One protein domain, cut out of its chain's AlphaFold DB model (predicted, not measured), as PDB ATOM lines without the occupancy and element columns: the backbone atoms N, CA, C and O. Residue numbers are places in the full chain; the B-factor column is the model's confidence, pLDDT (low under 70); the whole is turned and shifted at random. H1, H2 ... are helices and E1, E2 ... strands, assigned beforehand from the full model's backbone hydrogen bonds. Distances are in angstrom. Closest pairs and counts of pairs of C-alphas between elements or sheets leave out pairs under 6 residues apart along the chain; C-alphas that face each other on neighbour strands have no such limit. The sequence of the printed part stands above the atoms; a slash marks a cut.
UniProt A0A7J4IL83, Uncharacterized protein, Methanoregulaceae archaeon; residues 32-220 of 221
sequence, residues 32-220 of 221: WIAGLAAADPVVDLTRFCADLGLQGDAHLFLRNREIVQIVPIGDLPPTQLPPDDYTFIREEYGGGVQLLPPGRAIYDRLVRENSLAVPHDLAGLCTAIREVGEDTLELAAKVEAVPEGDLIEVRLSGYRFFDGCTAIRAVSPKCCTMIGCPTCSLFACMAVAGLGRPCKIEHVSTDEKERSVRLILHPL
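AT A GLANCE: This is residues 32 to 220 of the 221 residues of an uncharacterized protein of Methanoregulaceae archaeon (UniProt A0A7J4IL83). One twisted sheet of seven strands curls round helix H7 near the middle, with H4 covering E4 and E5 on the same face and H3 packed across H7. H1, H2, H5 and H6 form a cluster along one side, and the long link of residues 73 to 95 lies at the far end by E2 and E3. The printed part has 189 residues, with seven named helices and seven named strands in the order H1 H2 E1 E2 E3 H3 H4 E4 E5 H5 H6 H7 E6 E7. The sheet, E3 E2 E1 E6 E7 E5 E4, is antiparallel throughout, and the class is mixed, helices and strands. The whole is compact, with a radius of gyration of the C-alphas of 15.4 A and spans of 45 by 36 by 32 A.

IN THESE COORDINATES: The strands are E3, residues 96 to 99; E2, 66 to 72; E1, 59 to 63; E6, 199 to 207, 24.1 A; E7, 212 to 219, 22.7 A; E5, 151 to 159, 21.4 A; and E4, 140 to 148, 21.1 A. The helices are H7, residues 182 to 195, 19.8 A; H4, 122 to 136, 19.6 A; H3, 104 to 113; H2, 39 to 51, 18.3 A; H5, 162 to 171; H6, 174 to 178; and H1, 32 to 37. C-alpha 32 is at (252.441, 251.704, 379.398), C-alpha 182 at (242.481, 258.660, 372.536) and C-alpha 219 at (235.583, 260.526, 355.730).

HOW THE PARTS SIT: E1, E2 and E3 form a meander, each strand the antiparallel neighbour of the one before; N 97 and O 71 are 2.9 A apart, N 61 and O 68 also 2.9 A. Within hydrogen-bond range across the other neighbour pairs are N 60 and O 199 for E1 and E6, 2.8 A, N 200 and O 218 for E6 and E7, 2.8 A, N 154 and O 215 for E7 and E5, 2.8 A, and N 155 and O 144 for E5 and E4, 2.8 A. H2, H4 and H7 on one face make two layers with the sheet. H4 runs along the strands over E5 and E4, its height over the sheet 8.3 A. H4 and H7 touch, the C-alphas of Ile 129 and Phe 187 closest at 6.4 A, opposite ways at a shallow tilt of 34.7 degrees, only just short of steep. H3 only grazes the sheet and touches H7, the C-alphas of Tyr 107 and Leu 186 closest at 5.9 A. H5 runs across the strands over E6 and E7; H6 stands at the sheet's level. H5 touches H1 at the C-alphas of Gly 164 and Gly 35, their closest, 4.1 A. Residues 39 to 43 of H2 touch H5, the C-alphas of Ala 39 and Ile 168 closest at 5.4 A. Every O i to N i+4 pair is within hydrogen-bond range in H1, H2, H3, H6 and H7; H4 has 10 of 11 and H5 5 of 6.

THE WHOLE: The two C-alphas farthest apart, those of Pro 83 and Lys 209, are 45.9 A apart. The printed part has no cut. The link from E2 to E3 is long, 23 residues. Mean pLDDT of the printed part is 93.3; residue 79 is under 70.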
ATOM      1  N   TRP A  32     253.370 252.770 379.032       90.50
ATOM      2  CA  TRP A  32     252.441 251.704 379.398       90.50
ATOM      3  C   TRP A  32     251.363 252.177 380.391       90.50
ATOM      4  O   TRP A  32     250.215 251.766 380.265       90.50
ATOM      5  N   ILE A  33     251.677 253.099 381.316       93.56
ATOM      6  CA  ILE A  33     250.687 253.684 382.239       93.56
ATOM      7  C   ILE A  33     249.679 254.519 381.455       93.56
ATOM      8  O   ILE A  33     248.477 254.342 381.626       93.56
ATOM      9  N   ALA A  34     250.154 255.401 380.573       91.00
ATOM     10  CA  ALA A  34     249.281 256.246 379.759       91.00
ATOM     11  C   ALA A  34     248.391 255.415 378.816       91.00
ATOM     12  O   ALA A  34     247.203 255.702 378.675       91.00
ATOM     13  N   GLY A  35     248.945 254.355 378.217       92.44
ATOM     14  CA  GLY A  35     248.190 253.430 377.374       92.44
ATOM     15  C   GLY A  35     247.107 252.672 378.142       92.44
ATOM     16  O   GLY A  35     245.969 252.603 377.677       92.44
ATOM     17  N   LEU A  36     247.430 252.137 379.323       95.62
ATOM     18  CA  LEU A  36     246.472 251.397 380.150       95.62
ATOM     19  C   LEU A  36     245.416 252.300 380.796       95.62
ATOM     20  O   LEU A  36     244.269 251.886 380.914       95.62
ATOM     21  N   ALA A  37     245.757 253.543 381.151       94.88
ATOM     22  CA  ALA A  37     244.809 254.493 381.739       94.88
ATOM     23  C   ALA A  37     243.591 254.762 380.835       94.88
ATOM     24  O   ALA A  37     242.511 255.076 381.330       94.88
ATOM     25  N   ALA A  38     243.751 254.623 379.516       91.56
ATOM     26  CA  ALA A  38     242.663 254.750 378.553       91.56
ATOM     27  C   ALA A  38     241.953 253.422 378.234       91.56
ATOM     28  O   ALA A  38     240.883 253.452 377.627       91.56
ATOM     29  N   ALA A  39     242.522 252.272 378.606       96.12
ATOM     30  CA  ALA A  39     242.010 250.966 378.199       96.12
ATOM     31  C   ALA A  39     240.661 250.642 378.854       96.12
ATOM     32  O   ALA A  39     239.682 250.418 378.141       96.12
ATOM     33  N   ASP A  40     240.593 250.682 380.186       95.56
ATOM     34  CA  ASP A  40     239.369 250.340 380.922       95.56
ATOM     35  C   ASP A  40     238.199 251.283 380.588       95.56
ATOM     36  O   ASP A  40     237.126 250.776 380.262       95.56
ATOM     37  N   PRO A  41     238.371 252.624 380.528       95.81
ATOM     38  CA  PRO A  41     237.284 253.515 380.119       95.81
ATOM     39  C   PRO A  41     236.742 253.224 378.715       95.81
ATOM     40  O   PRO A  41     235.535 253.289 378.494       95.81
ATOM     41  N   VAL A  42     237.612 252.887 377.755       97.25
ATOM     42  CA  VAL A  42     237.188 252.525 376.391       97.25
ATOM     43  C   VAL A  42     236.403 251.215 376.401       97.25
ATOM     44  O   VAL A  42     235.374 251.110 375.729       97.25
ATOM     45  N   VAL A  43     236.856 250.224 377.172       97.88
ATOM     46  CA  VAL A  43     236.167 248.936 377.319       97.88
ATOM     47  C   VAL A  43     234.796 249.121 377.964       97.88
ATOM     48  O   VAL A  43     233.811 248.595 377.446       97.88
ATOM     49  N   ASP A  44     234.709 249.891 379.045       97.31
ATOM     50  CA  ASP A  44     233.455 250.119 379.763       97.31
ATOM     51  C   ASP A  44     232.450 250.909 378.923       97.31
ATOM     52  O   ASP A  44     231.279 250.535 378.872       97.31
ATOM     53  N   LEU A  45     232.893 251.933 378.185       96.31
ATOM     54  CA  LEU A  45     232.029 252.635 377.230       96.31
ATOM     55  C   LEU A  45     231.545 251.708 376.110       96.31
ATOM     56  O   LEU A  45     230.377 251.762 375.735       96.31
ATOM     57  N   THR A  46     232.411 250.823 375.609       96.94
ATOM     58  CA  THR A  46     232.023 249.841 374.584       96.94
ATOM     59  C   THR A  46     230.964 248.885 375.127       96.94
ATOM     60  O   THR A  46     229.965 248.633 374.458       96.94
ATOM     61  N   ARG A  47     231.156 248.366 376.346       96.56
ATOM     62  CA  ARG A  47     230.187 247.483 377.013       96.56
ATOM     63  C   ARG A  47     228.864 248.189 377.248       96.56
ATOM     64  O   ARG A  47     227.833 247.646 376.886       96.56
ATOM     65  N   PHE A  48     228.902 249.417 377.758       95.62
ATOM     66  CA  PHE A  48     227.713 250.241 377.944       95.62
ATOM     67  C   PHE A  48     226.935 250.420 376.633       95.62
ATOM     68  O   PHE A  48     225.725 250.208 376.598       95.62
ATOM     69  N   CYS A  49     227.622 250.754 375.538       95.12
ATOM     70  CA  CYS A  49     227.001 250.854 374.222       95.12
ATOM     71  C   CYS A  49     226.409 249.512 373.755       95.12
ATOM     72  O   CYS A  49     225.271 249.477 373.287       95.12
ATOM     73  N   ALA A  50     227.139 248.409 373.921       94.44
ATOM     74  CA  ALA A  50     226.681 247.079 373.530       94.44
ATOM     75  C   ALA A  50     225.465 246.600 374.346       94.44
ATOM     76  O   ALA A  50     224.534 246.037 373.773       94.44
ATOM     77  N   ASP A  51     225.435 246.872 375.653       94.75
ATOM     78  CA  ASP A  51     224.327 246.531 376.555       94.75
ATOM     79  C   ASP A  51     223.049 247.314 376.213       94.75
ATOM     80  O   ASP A  51     221.937 246.827 376.419       94.75
ATOM     81  N   LEU A  52     223.197 248.507 375.625       92.44
ATOM     82  CA  LEU A  52     222.100 249.287 375.044       92.44
ATOM     83  C   LEU A  52     221.669 248.798 373.650       92.44
ATOM     84  O   LEU A  52     220.753 249.368 373.058       92.44
ATOM     85  N   GLY A  53     222.312 247.757 373.116       91.94
ATOM     86  CA  GLY A  53     222.021 247.189 371.801       91.94
ATOM     87  C   GLY A  53     222.702 247.903 370.633       91.94
ATOM     88  O   GLY A  53     222.350 247.637 369.485       91.94
ATOM     89  N   LEU A  54     223.667 248.792 370.889       93.31
ATOM     90  CA  LEU A  54     224.407 249.486 369.833       93.31
ATOM     91  C   LEU A  54     225.480 248.573 369.237       93.31
ATOM     92  O   LEU A  54     226.280 247.980 369.962       93.31
ATOM     93  N   GLN A  55     225.504 248.472 367.909       91.19
ATOM     94  CA  GLN A  55     226.432 247.606 367.173       91.19
ATOM     95  C   GLN A  55     227.323 248.390 366.198       91.19
ATOM     96  O   GLN A  55     228.284 247.820 365.681       91.19
ATOM     97  N   GLY A  56     227.037 249.670 365.949       93.12
ATOM     98  CA  GLY A  56     227.745 250.488 364.967       93.12
ATOM     99  C   GLY A  56     229.185 250.843 365.343       93.12
ATOM    100  O   GLY A  56     229.651 250.599 366.459       93.12
ATOM    101  N   ASP A  57     229.906 251.411 364.381       95.19
ATOM    102  CA  ASP A  57     231.219 252.024 364.604       95.19
ATOM    103  C   ASP A  57     231.082 253.495 365.027       95.19
ATOM    104  O   ASP A  57     230.020 254.103 364.914       95.19
ATOM    105  N   ALA A  58     232.165 254.086 365.525       95.00
ATOM    106  CA  ALA A  58     232.226 255.490 365.889       95.00
ATOM    107  C   ALA A  58     232.104 256.366 364.639       95.00
ATOM    108  O   ALA A  58     232.989 256.348 363.780       95.00
ATOM    109  N   HIS A  59     231.066 257.198 364.595       95.06
ATOM    110  CA  HIS A  59     230.939 258.296 363.644       95.06
ATOM    111  C   HIS A  59     231.206 259.621 364.349       95.06
ATOM    112  O   HIS A  59     230.513 259.979 365.300       95.06
ATOM    113  N   LEU A  60     232.202 260.364 363.887       95.69
ATOM    114  CA  LEU A  60     232.531 261.681 364.402       95.69
ATOM    115  C   LEU A  60     231.942 262.760 363.497       95.69
ATOM    116  O   LEU A  60     231.986 262.648 362.272       95.69
ATOM    117  N   PHE A  61     231.429 263.822 364.111       93.62
ATOM    118  CA  PHE A  61     230.781 264.936 363.428       93.62
ATOM    119  C   PHE A  61     231.243 266.277 363.983       93.62
ATOM    120  O   PHE A  61     231.537 266.390 365.174       93.62
ATOM    121  N   LEU A  62     231.230 267.308 363.134       91.62
ATOM    122  CA  LEU A  62     231.433 268.695 363.542       91.62
ATOM    123  C   LEU A  62     230.072 269.379 363.746       91.62
ATOM    124  O   LEU A  62     229.345 269.618 362.785       91.62
ATOM    125  N   ARG A  63     229.739 269.738 364.988       87.94
ATOM    126  CA  ARG A  63     228.529 270.489 365.358       87.94
ATOM    127  C   ARG A  63     228.916 271.797 366.026       87.94
ATOM    128  O   ARG A  63     229.487 271.787 367.105       87.94
ATOM    129  N   ASN A  64     228.588 272.937 365.417       84.44
ATOM    130  CA  ASN A  64     228.849 274.265 365.997       84.44
ATOM    131  C   ASN A  64     230.305 274.464 366.473       84.44
ATOM    132  O   ASN A  64     230.539 275.094 367.500       84.44
ATOM    133  N   ARG A  65     231.282 273.951 365.706       83.94
ATOM    134  CA  ARG A  65     232.727 273.921 366.036       83.94
ATOM    135  C   ARG A  65     233.132 272.964 367.161       83.94
ATOM    136  O   ARG A  65     234.288 272.968 367.567       83.94
ATOM    137  N   GLU A  66     232.221 272.127 367.635       90.44
ATOM    138  CA  GLU A  66     232.516 271.041 368.561       90.44
ATOM    139  C   GLU A  66     232.492 269.698 367.843       90.44
ATOM    140  O   GLU A  66     231.636 269.449 366.995       90.44
ATOM    141  N   ILE A  67     233.425 268.820 368.199       94.25
ATOM    142  CA  ILE A  67     233.469 267.466 367.655       94.25
ATOM    143  C   ILE A  67     232.738 266.539 368.618       94.25
ATOM    144  O   ILE A  67     233.070 266.466 369.804       94.25
ATOM    145  N   VAL A  68     231.750 265.825 368.093       94.31
ATOM    146  CA  VAL A  68     230.986 264.813 368.826       94.31
ATOM    147  C   VAL A  68     231.163 263.458 368.172       94.31
ATOM    148  O   VAL A  68     231.406 263.373 366.970       94.31
ATOM    149  N   GLN A  69     231.037 262.404 368.967       95.31
ATOM    150  CA  GLN A  69     231.041 261.028 368.498       95.31
ATOM    151  C   GLN A  69     229.651 260.435 368.673       95.31
ATOM    152  O   GLN A  69     228.997 260.677 369.680       95.31
ATOM    153  N   ILE A  70     229.214 259.640 367.708       94.31
ATOM    154  CA  ILE A  70     227.963 258.901 367.758       94.31
ATOM    155  C   ILE A  70     228.258 257.431 367.519       94.31
ATOM    156  O   ILE A  70     228.951 257.081 366.566       94.31
ATOM    157  N   VAL A  71     227.704 256.592 368.388       95.00
ATOM    158  CA  VAL A  71     227.642 255.143 368.210       95.00
ATOM    159  C   VAL A  71     226.206 254.785 367.805       95.00
ATOM    160  O   VAL A  71     225.303 254.913 368.639       95.00
ATOM    161  N   PRO A  72     225.960 254.404 366.539       93.06
ATOM    162  CA  PRO A  72     224.624 254.079 366.054       93.06
ATOM    163  C   PRO A  72     224.171 252.671 366.464       93.06
ATOM    164  O   PRO A  72     224.968 251.811 366.850       93.06
ATOM    165  N   ILE A  73     222.859 252.425 366.359       90.44
ATOM    166  CA  ILE A  73     222.265 251.099 366.610       90.44
ATOM    167  C   ILE A  73     222.797 250.062 365.602       90.44
ATOM    168  O   ILE A  73     223.077 248.928 365.983       90.44
ATOM    169  N   GLY A  74     222.987 250.458 364.341       85.31
ATOM    170  CA  GLY A  74     223.571 249.636 363.273       85.31
ATOM    171  C   GLY A  74     224.733 250.341 362.571       85.31
ATOM    172  O   GLY A  74     225.345 251.227 363.147       85.31
ATOM    173  N   ASP A  75     225.018 249.978 361.320       75.94
ATOM    174  CA  ASP A  75     226.189 250.494 360.580       75.94
ATOM    175  C   ASP A  75     225.946 251.817 359.838       75.94
ATOM    176  O   ASP A  75     226.870 252.403 359.271       75.94
ATOM    177  N   LEU A  76     224.694 252.279 359.788       77.69
ATOM    178  CA  LEU A  76     224.350 253.515 359.098       77.69
ATOM    179  C   LEU A  76     224.647 254.729 359.990       77.69
ATOM    180  O   LEU A  76     224.291 254.712 361.173       77.69
ATOM    181  N   PRO A  77     225.239 255.803 359.435       72.25
ATOM    182  CA  PRO A  77     225.388 257.047 360.169       72.25
ATOM    183  C   PRO A  77     224.009 257.622 360.532       72.25
ATOM    184  O   PRO A  77     223.047 257.449 359.773       72.25
ATOM    185  N   PRO A  78     223.897 258.366 361.644       71.50
ATOM    186  CA  PRO A  78     222.707 259.164 361.917       71.50
ATOM    187  C   PRO A  78     222.463 260.146 360.762       71.50
ATOM    188  O   PRO A  78     223.375 260.843 360.318       71.50
ATOM    189  N   THR A  79     221.227 260.194 360.263       67.94
ATOM    190  CA  THR A  79     220.865 260.994 359.077       67.94
ATOM    191  C   THR A  79     220.916 262.495 359.362       67.94
ATOM    192  O   THR A  79     221.177 263.297 358.467       67.94
ATOM    193  N   GLN A  80     220.669 262.883 360.614       71.75
ATOM    194  CA  GLN A  80     220.792 264.249 361.109       71.75
ATOM    195  C   GLN A  80     221.272 264.210 362.558       71.75
ATOM    196  O   GLN A  80     220.854 263.353 363.336       71.75
ATOM    197  N   LEU A  81     222.128 265.160 362.934       77.06
ATOM    198  CA  LEU A  81     222.462 265.366 364.339       77.06
ATOM    199  C   LEU A  81     221.250 265.974 365.053       77.06
ATOM    200  O   LEU A  81     220.716 266.972 364.557       77.06
ATOM    201  N   PRO A  82     220.837 265.438 366.214       72.50
ATOM    202  CA  PRO A  82     219.839 266.098 367.038       72.50
ATOM    203  C   PRO A  82     220.278 267.539 367.354       72.50
ATOM    204  O   PRO A  82     221.474 267.780 367.580       72.50
ATOM    205  N   PRO A  83     219.335 268.501 367.371       70.69
ATOM    206  CA  PRO A  83     219.631 269.886 367.739       70.69
ATOM    207  C   PRO A  83     220.054 270.007 369.209       70.69
ATOM    208  O   PRO A  83     220.781 270.931 369.569       70.69
ATOM    209  N   ASP A  84     219.617 269.051 370.026       70.75
ATOM    210  CA  ASP A  84     219.865 268.994 371.456       70.75
ATOM    211  C   ASP A  84     221.181 268.257 371.773       70.75
ATOM    212  O   ASP A  84     221.679 267.433 371.003       70.75
ATOM    213  N   ASP A  85     221.741 268.525 372.949       76.88
ATOM    214  CA  ASP A  85     222.994 267.953 373.446       76.88
ATOM    215  C   ASP A  85     222.811 266.633 374.219       76.88
ATOM    216  O   ASP A  85     223.757 266.137 374.834       76.88
ATOM    217  N   TYR A  86     221.626 266.018 374.143       83.75
ATOM    218  CA  TYR A  86     221.329 264.764 374.831       83.75
ATOM    219  C   TYR A  86     222.247 263.613 374.405       83.75
ATOM    220  O   TYR A  86     222.584 263.431 373.236       83.75
ATOM    221  N   THR A  87     222.591 262.772 375.381       88.44
ATOM    222  CA  THR A  87     223.377 261.548 375.178       88.44
ATOM    223  C   THR A  87     222.631 260.500 374.352       88.44
ATOM    224  O   THR A  87     223.260 259.785 373.586       88.44
ATOM    225  N   PHE A  88     221.307 260.392 374.476       89.62
ATOM    226  CA  PHE A  88     220.520 259.399 373.741       89.62
ATOM    227  C   PHE A  88     219.899 260.010 372.489       89.62
ATOM    228  O   PHE A  88     219.122 260.963 372.567       89.62
ATOM    229  N   ILE A  89     220.218 259.424 371.340       88.00
ATOM    230  CA  ILE A  89     219.694 259.824 370.041       88.00
ATOM    231  C   ILE A  89     218.435 259.009 369.772       88.00
ATOM    232  O   ILE A  89     218.449 257.779 369.830       88.00
ATOM    233  N   ARG A  90     217.333 259.705 369.491       85.56
ATOM    234  CA  ARG A  90     216.037 259.086 369.191       85.56
ATOM    235  C   ARG A  90     216.046 258.414 367.819       85.56
ATOM    236  O   ARG A  90     216.793 258.814 366.928       85.56
ATOM    237  N   GLU A  91     215.163 257.437 367.636       84.00
ATOM    238  CA  GLU A  91     215.008 256.689 366.377       84.00
ATOM    239  C   GLU A  91     214.705 257.590 365.171       84.00
ATOM    240  O   GLU A  91     215.168 257.311 364.070       84.00
ATOM    241  N   GLU A  92     214.010 258.714 365.380       84.19
ATOM    242  CA  GLU A  92     213.733 259.713 364.333       84.19
ATOM    243  C   GLU A  92     215.006 260.328 363.717       84.19
ATOM    244  O   GLU A  92     214.964 260.838 362.600       84.19
ATOM    245  N   TYR A  93     216.145 260.214 364.408       83.25
ATOM    246  CA  TYR A  93     217.472 260.644 363.957       83.25
ATOM    247  C   TYR A  93     218.402 259.468 363.597       83.25
ATOM    248  O   TYR A  93     219.604 259.658 363.414       83.25
ATOM    249  N   GLY A  94     217.868 258.246 363.503       83.81
ATOM    250  CA  GLY A  94     218.620 257.014 363.233       83.81
ATOM    251  C   GLY A  94     218.986 256.203 364.480       83.81
ATOM    252  O   GLY A  94     219.389 255.051 364.351       83.81
ATOM    253  N   GLY A  95     218.779 256.763 365.679       88.19
ATOM    254  CA  GLY A  95     219.028 256.087 366.950       88.19
ATOM    255  C   GLY A  95     220.515 255.894 367.281       88.19
ATOM    256  O   GLY A  95     221.352 255.646 366.415       88.19
ATOM    257  N   GLY A  96     220.865 255.995 368.562       91.94
ATOM    258  CA  GLY A  96     222.246 255.792 369.002       91.94
ATOM    259  C   GLY A  96     222.591 256.506 370.299       91.94
ATOM    260  O   GLY A  96     221.720 257.029 370.997       91.94
ATOM    261  N   VAL A  97     223.884 256.553 370.605       93.50
ATOM    262  CA  VAL A  97     224.421 257.292 371.751       93.50
ATOM    263  C   VAL A  97     225.471 258.294 371.294       93.50
ATOM    264  O   VAL A  97     226.407 257.950 370.576       93.50
ATOM    265  N   GLN A  98     225.310 259.538 371.737       93.44
ATOM    266  CA  GLN A  98     226.259 260.624 371.567       93.44
ATOM    267  C   GLN A  98     227.250 260.652 372.735       93.44
ATOM    268  O   GLN A  98     226.861 260.750 373.900       93.44
ATOM    269  N   LEU A  99     228.536 260.639 372.409       93.38
ATOM    270  CA  LEU A  99     229.665 260.686 373.326       93.38
ATOM    271  C   LEU A  99     230.607 261.833 372.952       93.38
ATOM    272  O   LEU A  99     230.572 262.387 371.848       93.38
ATOM    273  N   LEU A 100     231.506 262.159 373.876       93.94
ATOM    274  CA  LEU A 100     232.699 262.924 373.543       93.94
ATOM    275  C   LEU A 100     233.768 261.965 373.008       93.94
ATOM    276  O   LEU A 100     234.033 260.959 373.672       93.94
ATOM    277  N   PRO A 101     234.408 262.261 371.860       96.31
ATOM    278  CA  PRO A 101     235.515 261.445 371.382       96.31
ATOM    279  C   PRO A 101     236.643 261.415 372.426       96.31
ATOM    280  O   PRO A 101     237.044 262.487 372.892       96.31
ATOM    281  N   PRO A 102     237.213 260.246 372.773       96.62
ATOM    282  CA  PRO A 102     238.270 260.160 373.789       96.62
ATOM    283  C   PRO A 102     239.500 261.040 373.504       96.62
ATOM    284  O   PRO A 102     240.161 261.517 374.423       96.62
ATOM    285  N   GLY A 103     239.794 261.296 372.230       96.88
ATOM    286  CA  GLY A 103     240.886 262.144 371.753       96.88
ATOM    287  C   GLY A 103     240.541 263.628 371.635       96.88
ATOM    288  O   GLY A 103     241.433 264.427 371.352       96.88
ATOM    289  N   ARG A 104     239.283 264.032 371.883       96.38
ATOM    290  CA  ARG A 104     238.831 265.429 371.739       96.38
ATOM    291  C   ARG A 104     239.645 266.382 372.610       96.38
ATOM    292  O   ARG A 104     240.051 267.434 372.140       96.38
ATOM    293  N   ALA A 105     239.911 266.023 373.864       95.56
ATOM    294  CA  ALA A 105     240.660 266.895 374.770       95.56
ATOM    295  C   ALA A 105     242.104 267.134 374.291       95.56
ATOM    296  O   ALA A 105     242.635 268.232 374.445       95.56
ATOM    297  N   ILE A 106     242.724 266.120 373.673       96.19
ATOM    298  CA  ILE A 106     244.061 266.234 373.077       96.19
ATOM    299  C   ILE A 106     243.996 267.152 371.855       96.19
ATOM    300  O   ILE A 106     244.801 268.071 371.735       96.19
ATOM    301  N   TYR A 107     242.998 266.950 370.991       96.94
ATOM    302  CA  TYR A 107     242.752 267.805 369.833       96.94
ATOM    303  C   TYR A 107     242.556 269.277 370.233       96.94
ATOM    304  O   TYR A 107     243.262 270.154 369.736       96.94
ATOM    305  N   ASP A 108     241.656 269.548 371.183       95.31
ATOM    306  CA  ASP A 108     241.351 270.901 371.658       95.31
ATOM    307  C   ASP A 108     242.600 271.588 372.225       95.31
ATOM    308  O   ASP A 108     242.812 272.783 372.001       95.31
ATOM    309  N   ARG A 109     243.449 270.833 372.932       94.88
ATOM    310  CA  ARG A 109     244.724 271.334 373.442       94.88
ATOM    311  C   ARG A 109     245.697 271.667 372.315       94.88
ATOM    312  O   ARG A 109     246.255 272.759 372.322       94.88
ATOM    313  N   LEU A 110     245.861 270.781 371.333       95.06
ATOM    314  CA  LEU A 110     246.749 271.016 370.192       95.06
ATOM    315  C   LEU A 110     246.348 272.266 369.400       95.06
ATOM    316  O   LEU A 110     247.205 273.060 369.014       95.06
ATOM    317  N   VAL A 111     245.048 272.483 369.198       92.25
ATOM    318  CA  VAL A 111     244.542 273.674 368.504       92.25
ATOM    319  C   VAL A 111     244.792 274.946 369.319       92.25
ATOM    320  O   VAL A 111     245.229 275.951 368.763       92.25
ATOM    321  N   ARG A 112     244.533 274.927 370.634       89.62
ATOM    322  CA  ARG A 112     244.614 276.132 371.483       89.62
ATOM    323  C   ARG A 112     246.032 276.490 371.919       89.62
ATOM    324  O   ARG A 112     246.371 277.667 371.951       89.62
ATOM    325  N   GLU A 113     246.826 275.500 372.308       88.06
ATOM    326  CA  GLU A 113     248.134 275.698 372.942       88.06
ATOM    327  C   GLU A 113     249.294 275.461 371.974       88.06
ATOM    328  O   GLU A 113     250.327 276.118 372.089       88.06
ATOM    329  N   ASN A 114     249.129 274.568 370.995       81.75
ATOM    330  CA  ASN A 114     250.188 274.199 370.051       81.75
ATOM    331  C   ASN A 114     249.976 274.785 368.645       81.75
ATOM    332  O   ASN A 114     250.746 274.479 367.739       81.75
ATOM    333  N   SER A 115     248.967 275.650 368.469       85.56
ATOM    334  CA  SER A 115     248.625 276.305 367.195       85.56
ATOM    335  C   SER A 115     248.445 275.332 366.024       85.56
ATOM    336  O   SER A 115     248.792 275.661 364.889       85.56
ATOM    337  N   LEU A 116     247.909 274.133 366.285       89.44
ATOM    338  CA  LEU A 116     247.620 273.166 365.229       89.44
ATOM    339  C   LEU A 116     246.631 273.774 364.223       89.44
ATOM    340  O   LEU A 116     245.451 273.959 364.526       89.44
ATOM    341  N   ALA A 117     247.113 274.048 363.014       89.12
ATOM    342  CA  ALA A 117     246.287 274.410 361.874       89.12
ATOM    343  C   ALA A 117     245.950 273.135 361.097       89.12
ATOM    344  O   ALA A 117     246.833 272.522 360.503       89.12
ATOM    345  N   VAL A 118     244.683 272.721 361.120       88.75
ATOM    346  CA  VAL A 118     244.241 271.521 360.400       88.75
ATOM    347  C   VAL A 118     243.943 271.888 358.942       88.75
ATOM    348  O   VAL A 118     243.056 272.714 358.716       88.75
ATOM    349  N   PRO A 119     244.650 271.311 357.953       92.81
ATOM    350  CA  PRO A 119     244.400 271.605 356.546       92.81
ATOM    351  C   PRO A 119     243.027 271.112 356.082       92.81
ATOM    352  O   PRO A 119     242.487 270.142 356.617       92.81
ATOM    353  N   HIS A 120     242.487 271.773 355.057       93.25
ATOM    354  CA  HIS A 120     241.162 271.470 354.509       93.25
ATOM    355  C   HIS A 120     241.175 270.483 353.338       93.25
ATOM    356  O   HIS A 120     240.118 270.066 352.869       93.25
ATOM    357  N   ASP A 121     242.357 270.103 352.861       93.19
ATOM    358  CA  ASP A 121     242.543 269.096 351.826       93.19
ATOM    359  C   ASP A 121     243.116 267.795 352.407       93.19
ATOM    360  O   ASP A 121     243.804 267.784 353.429       93.19
ATOM    361  N   LEU A 122     242.835 266.679 351.732       93.56
ATOM    362  CA  LEU A 122     243.184 265.340 352.204       93.56
ATOM    363  C   LEU A 122     244.701 265.130 352.352       93.56
ATOM    364  O   LEU A 122     245.148 264.516 353.316       93.56
ATOM    365  N   ALA A 123     245.501 265.652 351.418       93.50
ATOM    366  CA  ALA A 123     246.952 265.478 351.439       93.50
ATOM    367  C   ALA A 123     247.602 266.288 352.573       93.50
ATOM    368  O   ALA A 123     248.458 265.774 353.304       93.50
ATOM    369  N   GLY A 124     247.157 267.533 352.758       95.44
ATOM    370  CA  GLY A 124     247.542 268.375 353.883       95.44
ATOM    371  C   GLY A 124     247.148 267.744 355.216       95.44
ATOM    372  O   GLY A 124     247.973 267.669 356.123       95.44
ATOM    373  N   LEU A 125     245.929 267.211 355.327       96.69
ATOM    374  CA  LEU A 125     245.465 266.518 356.528       96.69
ATOM    375  C   LEU A 125     246.337 265.301 356.869       96.69
ATOM    376  O   LEU A 125     246.742 265.154 358.020       96.69
ATOM    377  N   CYS A 126     246.657 264.446 355.894       97.44
ATOM    378  CA  CYS A 126     247.561 263.312 356.104       97.44
ATOM    379  C   CYS A 126     248.939 263.774 356.600       97.44
ATOM    380  O   CYS A 126     249.483 263.214 357.551       97.44
ATOM    381  N   THR A 127     249.474 264.848 356.013       97.00
ATOM    382  CA  THR A 127     250.736 265.453 356.463       97.00
ATOM    383  C   THR A 127     250.635 265.928 357.914       97.00
ATOM    384  O   THR A 127     251.496 265.593 358.723       97.00
ATOM    385  N   ALA A 128     249.547 266.612 358.276       97.19
ATOM    386  CA  ALA A 128     249.313 267.074 359.640       97.19
ATOM    387  C   ALA A 128     249.161 265.911 360.636       97.19
ATOM    388  O   ALA A 128     249.698 265.978 361.736       97.19
ATOM    389  N   ILE A 129     248.464 264.827 360.270       97.94
ATOM    390  CA  ILE A 129     248.345 263.617 361.104       97.94
ATOM    391  C   ILE A 129     249.727 263.018 361.375       97.94
ATOM    392  O   ILE A 129     250.031 262.676 362.521       97.94
ATOM    393  N   ARG A 130     250.573 262.922 360.341       98.00
ATOM    394  CA  ARG A 130     251.955 262.456 360.480       98.00
ATOM    395  C   ARG A 130     252.739 263.335 361.452       98.00
ATOM    396  O   ARG A 130     253.308 262.808 362.397       98.00
ATOM    397  N   GLU A 131     252.742 264.648 361.250       96.44
ATOM    398  CA  GLU A 131     253.505 265.600 362.077       96.44
ATOM    399  C   GLU A 131     253.017 265.636 363.525       96.44
ATOM    400  O   GLU A 131     253.812 265.664 364.464       96.44
ATOM    401  N   VAL A 132     251.701 265.583 363.739       96.88
ATOM    402  CA  VAL A 132     251.141 265.499 365.090       96.88
ATOM    403  C   VAL A 132     251.567 264.195 365.758       96.88
ATOM    404  O   VAL A 132     251.983 264.209 366.915       96.88
ATOM    405  N   GLY A 133     251.470 263.073 365.045       96.38
ATOM    406  CA  GLY A 133     251.767 261.758 365.595       96.38
ATOM    407  C   GLY A 133     253.256 261.490 365.822       96.38
ATOM    408  O   GLY A 133     253.591 260.874 366.828       96.38
ATOM    409  N   GLU A 134     254.133 261.921 364.919       94.75
ATOM    410  CA  GLU A 134     255.575 261.639 364.956       94.75
ATOM    411  C   GLU A 134     256.362 262.751 365.650       94.75
ATOM    412  O   GLU A 134     257.135 262.470 366.558       94.75
ATOM    413  N   ASP A 135     256.117 264.007 365.273       91.75
ATOM    414  CA  ASP A 135     256.984 265.129 365.648       91.75
ATOM    415  C   ASP A 135     256.460 265.885 366.882       91.75
ATOM    416  O   ASP A 135     257.234 266.339 367.720       91.75
ATOM    417  N   THR A 136     255.137 266.036 367.011       92.19
ATOM    418  CA  THR A 136     254.535 266.859 368.080       92.19
ATOM    419  C   THR A 136     254.271 266.063 369.352       92.19
ATOM    420  O   THR A 136     254.596 266.509 370.450       92.19
ATOM    421  N   LEU A 137     253.615 264.909 369.215       93.31
ATOM    422  CA  LEU A 137     253.234 264.055 370.339       93.31
ATOM    423  C   LEU A 137     254.152 262.842 370.503       93.31
ATOM    424  O   LEU A 137     254.021 262.128 371.500       93.31
ATOM    425  N   GLU A 138     255.034 262.591 369.530       93.69
ATOM    426  CA  GLU A 138     255.973 261.468 369.526       93.69
ATOM    427  C   GLU A 138     255.291 260.141 369.902       93.69
ATOM    428  O   GLU A 138     255.773 259.401 370.758       93.69
ATOM    429  N   LEU A 139     254.119 259.855 369.330       95.38
ATOM    430  CA  LEU A 139     253.277 258.702 369.667       95.38
ATOM    431  C   LEU A 139     253.896 257.375 369.220       95.38
ATOM    432  O   LEU A 139     253.621 256.326 369.808       95.38
ATOM    433  N   ALA A 140     254.699 257.406 368.162       96.75
ATOM    434  CA  ALA A 140     255.319 256.242 367.547       96.75
ATOM    435  C   ALA A 140     256.693 256.610 366.979       96.75
ATOM    436  O   ALA A 140     256.948 257.773 366.683       96.75
ATOM    437  N   ALA A 141     257.559 255.612 366.793       95.25
ATOM    438  CA  ALA A 141     258.871 255.815 366.176       95.25
ATOM    439  C   ALA A 141     258.774 256.262 364.706       95.25
ATOM    440  O   ALA A 141     259.687 256.900 364.195       95.25
ATOM    441  N   LYS A 142     257.686 255.885 364.028       97.88
ATOM    442  CA  LYS A 142     257.351 256.344 362.682       97.88
ATOM    443  C   LYS A 142     255.840 256.419 362.529       97.88
ATOM    444  O   LYS A 142     255.147 255.462 362.901       97.88
ATOM    445  N   VAL A 143     255.349 257.501 361.937       98.50
ATOM    446  CA  VAL A 143     253.955 257.639 361.519       98.50
ATOM    447  C   VAL A 143     253.892 257.749 360.003       98.50
ATOM    448  O   VAL A 143     254.635 258.488 359.367       98.50
ATOM    449  N   GLU A 144     252.987 256.996 359.399       98.31
ATOM    450  CA  GLU A 144     252.635 257.137 357.990       98.31
ATOM    451  C   GLU A 144     251.147 257.445 357.927       98.31
ATOM    452  O   GLU A 144     250.357 256.800 358.609       98.31
ATOM    453  N   ALA A 145     250.764 258.442 357.140       98.12
ATOM    454  CA  ALA A 145     249.373 258.769 356.882       98.12
ATOM    455  C   ALA A 145     249.233 259.022 355.387       98.12
ATOM    456  O   ALA A 145     249.908 259.897 354.839       98.12
ATOM    457  N   VAL A 146     248.415 258.216 354.717       97.50
ATOM    458  CA  VAL A 146     248.271 258.250 353.262       97.50
ATOM    459  C   VAL A 146     246.800 258.175 352.862       97.50
ATOM    460  O   VAL A 146     246.021 257.478 353.513       97.50
ATOM    461  N   PRO A 147     246.399 258.889 351.798       95.50
ATOM    462  CA  PRO A 147     245.086 258.696 351.206       95.50
ATOM    463  C   PRO A 147     245.025 257.344 350.475       95.50
ATOM    464  O   PRO A 147     245.909 257.028 349.677       95.50
ATOM    465  N   GLU A 148     243.967 256.573 350.711       92.56
ATOM    466  CA  GLU A 148     243.660 255.315 350.020       92.56
ATOM    467  C   GLU A 148     242.242 255.411 349.432       92.56
ATOM    468  O   GLU A 148     241.251 255.066 350.072       92.56
ATOM    469  N   GLY A 149     242.126 255.950 348.213       87.94
ATOM    470  CA  GLY A 149     240.820 256.303 347.644       87.94
ATOM    471  C   GLY A 149     240.145 257.394 348.480       87.94
ATOM    472  O   GLY A 149     240.728 258.460 348.670       87.94
ATOM    473  N   ASP A 150     238.955 257.100 349.005       88.31
ATOM    474  CA  ASP A 150     238.209 257.991 349.908       88.31
ATOM    475  C   ASP A 150     238.564 257.785 351.393       88.31
ATOM    476  O   ASP A 150     237.995 258.435 352.268       88.31
ATOM    477  N   LEU A 151     239.519 256.897 351.691       95.56
ATOM    478  CA  LEU A 151     239.968 256.566 353.040       95.56
ATOM    479  C   LEU A 151     241.278 257.278 353.391       95.56
ATOM    480  O   LEU A 151     242.050 257.697 352.526       95.56
ATOM    481  N   ILE A 152     241.560 257.358 354.688       97.88
ATOM    482  CA  ILE A 152     242.871 257.725 355.223       97.88
ATOM    483  C   ILE A 152     243.409 256.512 355.975       97.88
ATOM    484  O   ILE A 152     242.849 256.111 356.999       97.88
ATOM    485  N   GLU A 153     244.510 255.947 355.490       98.38
ATOM    486  CA  GLU A 153     245.260 254.931 356.217       98.38
ATOM    487  C   GLU A 153     246.336 255.605 357.066       98.38
ATOM    488  O   GLU A 153     247.185 256.331 356.550       98.38
ATOM    489  N   VAL A 154     246.324 255.331 358.370       98.69
ATOM    490  CA  VAL A 154     247.349 255.767 359.321       98.69
ATOM    491  C   VAL A 154     248.051 254.544 359.902       98.69
ATOM    492  O   VAL A 154     247.412 253.670 360.490       98.69
ATOM    493  N   ARG A 155     249.376 254.495 359.794       98.62
ATOM    494  CA  ARG A 155     250.221 253.451 360.373       98.62
ATOM    495  C   ARG A 155     251.160 254.043 361.415       98.62
ATOM    496  O   ARG A 155     251.928 254.953 361.129       98.62
ATOM    497  N   LEU A 156     251.125 253.482 362.618       98.56
ATOM    498  CA  LEU A 156     252.000 253.824 363.738       98.56
ATOM    499  C   LEU A 156     252.965 252.660 363.957       98.56
ATOM    500  O   LEU A 156     252.524 251.596 364.380       98.56
ATOM    501  N   SER A 157     254.257 252.829 363.679       98.25
ATOM    502  CA  SER A 157     255.270 251.778 363.882       98.25
ATOM    503  C   SER A 157     256.088 252.055 365.140       98.25
ATOM    504  O   SER A 157     256.521 253.186 365.357       98.25
ATOM    505  N   GLY A 158     256.291 251.042 365.990       96.69
ATOM    506  CA  GLY A 158     256.881 251.254 367.315       96.69
ATOM    507  C   GLY A 158     256.009 252.162 368.190       96.69
ATOM    508  O   GLY A 158     256.500 253.125 368.776       96.69
ATOM    509  N   TYR A 159     254.703 251.896 368.230       97.44
ATOM    510  CA  TYR A 159     253.732 252.709 368.957       97.44
ATOM    511  C   TYR A 159     253.981 252.651 370.473       97.44
ATOM    512  O   TYR A 159     254.053 251.575 371.076       97.44
ATOM    513  N   ARG A 160     254.102 253.817 371.117       95.31
ATOM    514  CA  ARG A 160     254.502 253.922 372.532       95.31
ATOM    515  C   ARG A 160     253.441 253.401 373.493       95.31
ATOM    516  O   ARG A 160     253.790 252.827 374.520       95.31
ATOM    517  N   PHE A 161     252.161 253.549 373.155       95.81
ATOM    518  CA  PHE A 161     251.036 253.138 374.006       95.81
ATOM    519  C   PHE A 161     250.453 251.771 373.616       95.81
ATOM    520  O   PHE A 161     249.285 251.488 373.887       95.81
ATOM    521  N   PHE A 162     251.251 250.921 372.963       97.00
ATOM    522  CA  PHE A 162     250.799 249.639 372.415       97.00
ATOM    523  C   PHE A 162     250.182 248.703 373.462       97.00
ATOM    524  O   PHE A 162     249.218 248.012 373.154       97.00
ATOM    525  N   ASP A 163     250.648 248.745 374.712       96.50
ATOM    526  CA  ASP A 163     250.103 247.893 375.777       96.50
ATOM    527  C   ASP A 163     248.618 248.207 376.057       96.50
ATOM    528  O   ASP A 163     247.836 247.306 376.356       96.50
ATOM    529  N   GLY A 164     248.194 249.463 375.852       97.00
ATOM    530  CA  GLY A 164     246.780 249.847 375.874       97.00
ATOM    531  C   GLY A 164     245.985 249.238 374.714       97.00
ATOM    532  O   GLY A 164     244.873 248.754 374.914       97.00
ATOM    533  N   CYS A 165     246.562 249.187 373.506       97.19
ATOM    534  CA  CYS A 165     245.941 248.502 372.369       97.19
ATOM    535  C   CYS A 165     245.774 247.004 372.640       97.19
ATOM    536  O   CYS A 165     244.708 246.458 372.359       97.19
ATOM    537  N   THR A 166     246.788 246.353 373.211       97.19
ATOM    538  CA  THR A 166     246.716 244.940 373.599       97.19
ATOM    539  C   THR A 166     245.626 244.710 374.642       97.19
ATOM    540  O   THR A 166     244.798 243.822 374.455       97.19
ATOM    541  N   ALA A 167     245.562 245.537 375.691       97.75
ATOM    542  CA  ALA A 167     244.548 245.423 376.740       97.75
ATOM    543  C   ALA A 167     243.116 245.576 376.197       97.75
ATOM    544  O   ALA A 167     242.259 244.735 376.464       97.75
ATOM    545  N   ILE A 168     242.867 246.595 375.367       97.75
ATOM    546  CA  ILE A 168     241.555 246.820 374.737       97.75
ATOM    547  C   ILE A 168     241.176 245.633 373.834       97.75
ATOM    548  O   ILE A 168     240.060 245.111 373.900       97.75
ATOM    549  N   ARG A 169     242.107 245.182 372.983       96.75
ATOM    550  CA  ARG A 169     241.841 244.118 372.001       96.75
ATOM    551  C   ARG A 169     241.710 242.735 372.622       96.75
ATOM    552  O   ARG A 169     241.019 241.904 372.040       96.75
ATOM    553  N   ALA A 170     242.314 242.501 373.789       96.81
ATOM    554  CA  ALA A 170     242.108 241.280 374.562       96.81
ATOM    555  C   ALA A 170     240.638 241.100 374.976       96.81
ATOM    556  O   ALA A 170     240.189 239.969 375.143       96.81
ATOM    557  N   VAL A 171     239.883 242.199 375.101       96.56
ATOM    558  CA  VAL A 171     238.433 242.159 375.323       96.56
ATOM    559  C   VAL A 171     237.686 241.989 374.002       96.56
ATOM    560  O   VAL A 171     236.924 241.038 373.846       96.56
ATOM    561  N   SER A 172     237.872 242.912 373.054       95.75
ATOM    562  CA  SER A 172     237.278 242.813 371.716       95.75
ATOM    563  C   SER A 172     237.889 243.830 370.747       95.75
ATOM    564  O   SER A 172     237.984 245.010 371.095       95.75
ATOM    565  N   PRO A 173     238.208 243.449 369.491       95.69
ATOM    566  CA  PRO A 173     238.575 244.402 368.440       95.69
ATOM    567  C   PRO A 173     237.511 245.477 368.180       95.69
ATOM    568  O   PRO A 173     237.860 246.583 367.772       95.69
ATOM    569  N   LYS A 174     236.230 245.181 368.453       96.31
ATOM    570  CA  LYS A 174     235.117 246.119 368.246       96.31
ATOM    571  C   LYS A 174     235.240 247.373 369.113       96.31
ATOM    572  O   LYS A 174     234.801 248.431 368.684       96.31
ATOM    573  N   CYS A 175     235.904 247.306 370.270       97.50
ATOM    574  CA  CYS A 175     236.158 248.492 371.096       97.50
ATOM    575  C   CYS A 175     236.926 249.578 370.314       97.50
ATOM    576  O   CYS A 175     236.694 250.775 370.486       97.50
ATOM    577  N   CYS A 176     237.836 249.160 369.425       97.62
ATOM    578  CA  CYS A 176     238.666 250.071 368.648       97.62
ATOM    579  C   CYS A 176     237.891 250.814 367.554       97.62
ATOM    580  O   CYS A 176     238.272 251.937 367.241       97.62
ATOM    581  N   THR A 177     236.843 250.212 366.984       97.25
ATOM    582  CA  THR A 177     236.032 250.848 365.936       97.25
ATOM    583  C   THR A 177     234.780 251.511 366.505       97.25
ATOM    584  O   THR A 177     234.422 252.583 366.043       97.25
ATOM    585  N   MET A 178     234.164 250.956 367.557       97.19
ATOM    586  CA  MET A 178     232.967 251.506 368.212       97.19
ATOM    587  C   MET A 178     233.256 252.752 369.055       97.19
ATOM    588  O   MET A 178     232.483 253.705 369.028       97.19
ATOM    589  N   ILE A 179     234.353 252.747 369.821       97.50
ATOM    590  CA  ILE A 179     234.711 253.863 370.709       97.50
ATOM    591  C   ILE A 179     235.986 254.556 370.235       97.50
ATOM    592  O   ILE A 179     236.015 255.779 370.142       97.50
ATOM    593  N   GLY A 180     237.018 253.777 369.904       96.50
ATOM    594  CA  GLY A 180     238.341 254.295 369.568       96.50
ATOM    595  C   GLY A 180     239.108 254.776 370.802       96.50
ATOM    596  O   GLY A 180     238.564 255.391 371.713       96.50
ATOM    597  N   CYS A 181     240.410 254.501 370.863       97.00
ATOM    598  CA  CYS A 181     241.252 255.033 371.939       97.00
ATOM    599  C   CYS A 181     241.548 256.532 371.715       97.00
ATOM    600  O   CYS A 181     241.276 257.048 370.622       97.00
ATOM    601  N   PRO A 182     242.145 257.244 372.691       97.56
ATOM    602  CA  PRO A 182     242.481 258.660 372.536       97.56
ATOM    603  C   PRO A 182     243.298 258.981 371.276       97.56
ATOM    604  O   PRO A 182     243.039 259.989 370.633       97.56
ATOM    605  N   THR A 183     244.217 258.105 370.859       97.75
ATOM    606  CA  THR A 183     245.015 258.302 369.634       97.75
ATOM    607  C   THR A 183     244.191 258.139 368.357       97.75
ATOM    608  O   THR A 183     244.204 259.015 367.498       97.75
ATOM    609  N   CYS A 184     243.444 257.038 368.215       98.19
ATOM    610  CA  CYS A 184     242.637 256.807 367.011       98.19
ATOM    611  C   CYS A 184     241.542 257.871 366.858       98.19
ATOM    612  O   CYS A 184     241.322 258.392 365.768       98.19
ATOM    613  N   SER A 185     240.894 258.229 367.968       98.00
ATOM    614  CA  SER A 185     239.866 259.271 367.979       98.00
ATOM    615  C   SER A 185     240.442 260.679 367.805       98.00
ATOM    616  O   SER A 185     239.764 261.515 367.218       98.00
ATOM    617  N   LEU A 186     241.688 260.955 368.219       98.38
ATOM    618  CA  LEU A 186     242.388 262.206 367.893       98.38
ATOM    619  C   LEU A 186     242.528 262.379 366.377       98.38
ATOM    620  O   LEU A 186     242.155 263.421 365.845       98.38
ATOM    621  N   PHE A 187     243.019 261.360 365.670       98.44
ATOM    622  CA  PHE A 187     243.165 261.443 364.214       98.44
ATOM    623  C   PHE A 187     241.811 261.555 363.506       98.44
ATOM    624  O   PHE A 187     241.679 262.326 362.557       98.44
ATOM    625  N   ALA A 188     240.777 260.884 364.018       98.25
ATOM    626  CA  ALA A 188     239.411 261.073 363.538       98.25
ATOM    627  C   ALA A 188     238.895 262.509 363.786       98.25
ATOM    628  O   ALA A 188     238.267 263.095 362.906       98.25
ATOM    629  N   CYS A 189     239.206 263.117 364.940       98.19
ATOM    630  CA  CYS A 189     238.882 264.521 365.222       98.19
ATOM    631  C   CYS A 189     239.569 265.464 364.225       98.19
ATOM    632  O   CYS A 189     238.926 266.367 363.691       98.19
ATOM    633  N   MET A 190     240.853 265.233 363.931       98.00
ATOM    634  CA  MET A 190     241.578 265.992 362.909       98.00
ATOM    635  C   MET A 190     240.914 265.844 361.537       98.00
ATOM    636  O   MET A 190     240.728 266.843 360.850       98.00
ATOM    637  N   ALA A 191     240.500 264.630 361.158       97.38
ATOM    638  CA  ALA A 191     239.851 264.395 359.873       97.38
ATOM    639  C   ALA A 191     238.529 265.156 359.723       97.38
ATOM    640  O   ALA A 191     238.318 265.832 358.716       97.38
ATOM    641  N   VAL A 192     237.678 265.115 360.749       96.50
ATOM    642  CA  VAL A 192     236.405 265.848 360.767       96.50
ATOM    643  C   VAL A 192     236.622 267.359 360.754       96.50
ATOM    644  O   VAL A 192     235.951 268.077 360.014       96.50
ATOM    645  N   ALA A 193     237.567 267.859 361.552       95.94
ATOM    646  CA  ALA A 193     237.851 269.287 361.619       95.94
ATOM    647  C   ALA A 193     238.453 269.841 360.321       95.94
ATOM    648  O   ALA A 193     238.120 270.955 359.924       95.94
ATOM    649  N   GLY A 194     239.336 269.076 359.677       95.19
ATOM    650  CA  GLY A 194     239.987 269.470 358.433       95.19
ATOM    651  C   GLY A 194     239.020 269.447 357.261       95.19
ATOM    652  O   GLY A 194     238.794 270.470 356.618       95.19
ATOM    653  N   LEU A 195     238.396 268.292 357.018       94.81
ATOM    654  CA  LEU A 195     237.569 268.068 355.831       94.81
ATOM    655  C   LEU A 195     236.152 268.641 355.958       94.81
ATOM    656  O   LEU A 195     235.449 268.749 354.959       94.81
ATOM    657  N   GLY A 196     235.708 268.981 357.173       93.25
ATOM    658  CA  GLY A 196     234.375 269.539 357.416       93.25
ATOM    659  C   GLY A 196     233.222 268.563 357.163       93.25
ATOM    660  O   GLY A 196     232.070 268.990 357.117       93.25
ATOM    661  N   ARG A 197     233.518 267.268 357.014       92.75
ATOM    662  CA  ARG A 197     232.551 266.188 356.786       92.75
ATOM    663  C   ARG A 197     232.694 265.094 357.852       92.75
ATOM    664  O   ARG A 197     233.749 265.023 358.492       92.75
ATOM    665  N   PRO A 198     231.654 264.278 358.104       94.19
ATOM    666  CA  PRO A 198     231.716 263.238 359.125       94.19
ATOM    667  C   PRO A 198     232.839 262.234 358.856       94.19
ATOM    668  O   PRO A 198     233.265 262.053 357.719       94.19
ATOM    669  N   CYS A 199     233.321 261.550 359.889       95.88
ATOM    670  CA  CYS A 199     234.359 260.532 359.741       95.88
ATOM    671  C   CYS A 199     234.036 259.299 360.575       95.88
ATOM    672  O   CYS A 199     233.713 259.421 361.755       95.88
ATOM    673  N   LYS A 200     234.153 258.115 359.975       96.25
ATOM    674  CA  LYS A 200     234.006 256.832 360.657       96.25
ATOM    675  C   LYS A 200     235.372 256.224 360.968       96.25
ATOM    676  O   LYS A 200     236.269 256.244 360.123       96.25
ATOM    677  N   ILE A 201     235.526 255.639 362.154       97.12
ATOM    678  CA  ILE A 201     236.659 254.748 362.448       97.12
ATOM    679  C   ILE A 201     236.332 253.373 361.857       97.12
ATOM    680  O   ILE A 201     235.703 252.542 362.503       97.12
ATOM    681  N   GLU A 202     236.735 253.154 360.605       95.81
ATOM    682  CA  GLU A 202     236.380 251.964 359.820       95.81
ATOM    683  C   GLU A 202     237.094 250.709 360.328       95.81
ATOM    684  O   GLU A 202     236.513 249.631 360.425       95.81
ATOM    685  N   HIS A 203     238.386 250.828 360.634       97.06
ATOM    686  CA  HIS A 203     239.178 249.667 361.005       97.06
ATOM    687  C   HIS A 203     240.364 250.029 361.884       97.06
ATOM    688  O   HIS A 203     241.031 251.038 361.670       97.06
ATOM    689  N   VAL A 204     240.675 249.143 362.832       98.00
ATOM    690  CA  VAL A 204     241.915 249.193 363.607       98.00
ATOM    691  C   VAL A 204     242.483 247.787 363.757       98.00
ATOM    692  O   VAL A 204     241.822 246.878 364.276       98.00
ATOM    693  N   SER A 205     243.738 247.613 363.361       97.38
ATOM    694  CA  SER A 205     244.497 246.381 363.558       97.38
ATOM    695  C   SER A 205     245.856 246.657 364.186       97.38
ATOM    696  O   SER A 205     246.344 247.785 364.213       97.38
ATOM    697  N   THR A 206     246.439 245.611 364.762       97.62
ATOM    698  CA  THR A 206     247.700 245.680 365.498       97.62
ATOM    699  C   THR A 206     248.620 244.555 365.064       97.62
ATOM    700  O   THR A 206     248.158 243.430 364.877       97.62
ATOM    701  N   ASP A 207     249.914 244.838 364.991       96.94
ATOM    702  CA  ASP A 207     250.970 243.838 364.856       96.94
ATOM    703  C   ASP A 207     251.815 243.843 366.131       96.94
ATOM    704  O   ASP A 207     252.459 244.842 366.453       96.94
ATOM    705  N   GLU A 208     251.795 242.735 366.871       94.06
ATOM    706  CA  GLU A 208     252.529 242.599 368.131       94.06
ATOM    707  C   GLU A 208     254.043 242.531 367.944       94.06
ATOM    708  O   GLU A 208     254.776 243.027 368.800       94.06
ATOM    709  N   LYS A 209     254.526 241.956 366.835       92.62
ATOM    710  CA  LYS A 209     255.966 241.808 366.583       92.62
ATOM    711  C   LYS A 209     256.602 243.164 366.332       92.62
ATOM    712  O   LYS A 209     257.636 243.479 366.912       92.62
ATOM    713  N   GLU A 210     255.936 243.975 365.518       92.44
ATOM    714  CA  GLU A 210     256.395 245.317 365.151       92.44
ATOM    715  C   GLU A 210     255.897 246.405 366.122       92.44
ATOM    716  O   GLU A 210     256.176 247.591 365.927       92.44
ATOM    717  N   ARG A 211     255.115 246.021 367.147       97.00
ATOM    718  CA  ARG A 211     254.366 246.933 368.037       97.00
ATOM    719  C   ARG A 211     253.700 248.056 367.242       97.00
ATOM    720  O   ARG A 211     253.860 249.239 367.554       97.00
ATOM    721  N   SER A 212     253.011 247.684 366.167       97.69
ATOM    722  CA  SER A 212     252.456 248.633 365.205       97.69
ATOM    723  C   SER A 212     250.935 248.629 365.192       97.69
ATOM    724  O   SER A 212     250.301 247.627 365.519       97.69
ATOM    725  N   VAL A 213     250.347 249.767 364.833       98.31
ATOM    726  CA  VAL A 213     248.897 249.953 364.711       98.31
ATOM    727  C   VAL A 213     248.592 250.447 363.305       98.31
ATOM    728  O   VAL A 213     249.235 251.383 362.836       98.31
ATOM    729  N   ARG A 214     247.599 249.845 362.651       98.38
ATOM    730  CA  ARG A 214     247.004 250.344 361.407       98.38
ATOM    731  C   ARG A 214     245.588 250.813 361.707       98.38
ATOM    732  O   ARG A 214     244.783 250.044 362.225       98.38
ATOM    733  N   LEU A 215     245.303 252.065 361.387       98.56
ATOM    734  CA  LEU A 215     244.013 252.728 361.533       98.56
ATOM    735  C   LEU A 215     243.514 253.121 360.144       98.56
ATOM    736  O   LEU A 215     244.253 253.729 359.377       98.56
ATOM    737  N   ILE A 216     242.258 252.813 359.848       98.38
ATOM    738  CA  ILE A 216     241.564 253.308 358.663       98.38
ATOM    739  C   ILE A 216     240.474 254.263 359.130       98.38
ATOM    740  O   ILE A 216     239.575 253.879 359.883       98.38
ATOM    741  N   LEU A 217     240.567 255.504 358.669       98.25
ATOM    742  CA  LEU A 217     239.535 256.515 358.818       98.25
ATOM    743  C   LEU A 217     238.790 256.652 357.496       98.25
ATOM    744  O   LEU A 217     239.407 256.715 356.435       98.25
ATOM    745  N   HIS A 218     237.471 256.744 357.573       96.56
ATOM    746  CA  HIS A 218     236.602 256.903 356.416       96.56
ATOM    747  C   HIS A 218     235.835 258.221 356.538       96.56
ATOM    748  O   HIS A 218     234.807 258.282 357.217       96.56
ATOM    749  N   PRO A 219     236.354 259.312 355.956       94.88
ATOM    750  CA  PRO A 219     235.583 260.526 355.730       94.88
ATOM    751  C   PRO A 219     234.348 260.230 354.866       94.88
ATOM    752  O   PRO A 219     234.480 259.721 353.761       94.88
ATOM    753  N   LEU A 220     233.163 260.543 355.377       91.19
ATOM    754  CA  LEU A 220     231.882 260.310 354.716       91.19
ATOM    755  C   LEU A 220     231.459 261.568 353.956       91.19
ATOM    756  O   LEU A 220     231.681 262.672 354.454       91.19
TER     757      LEU A 220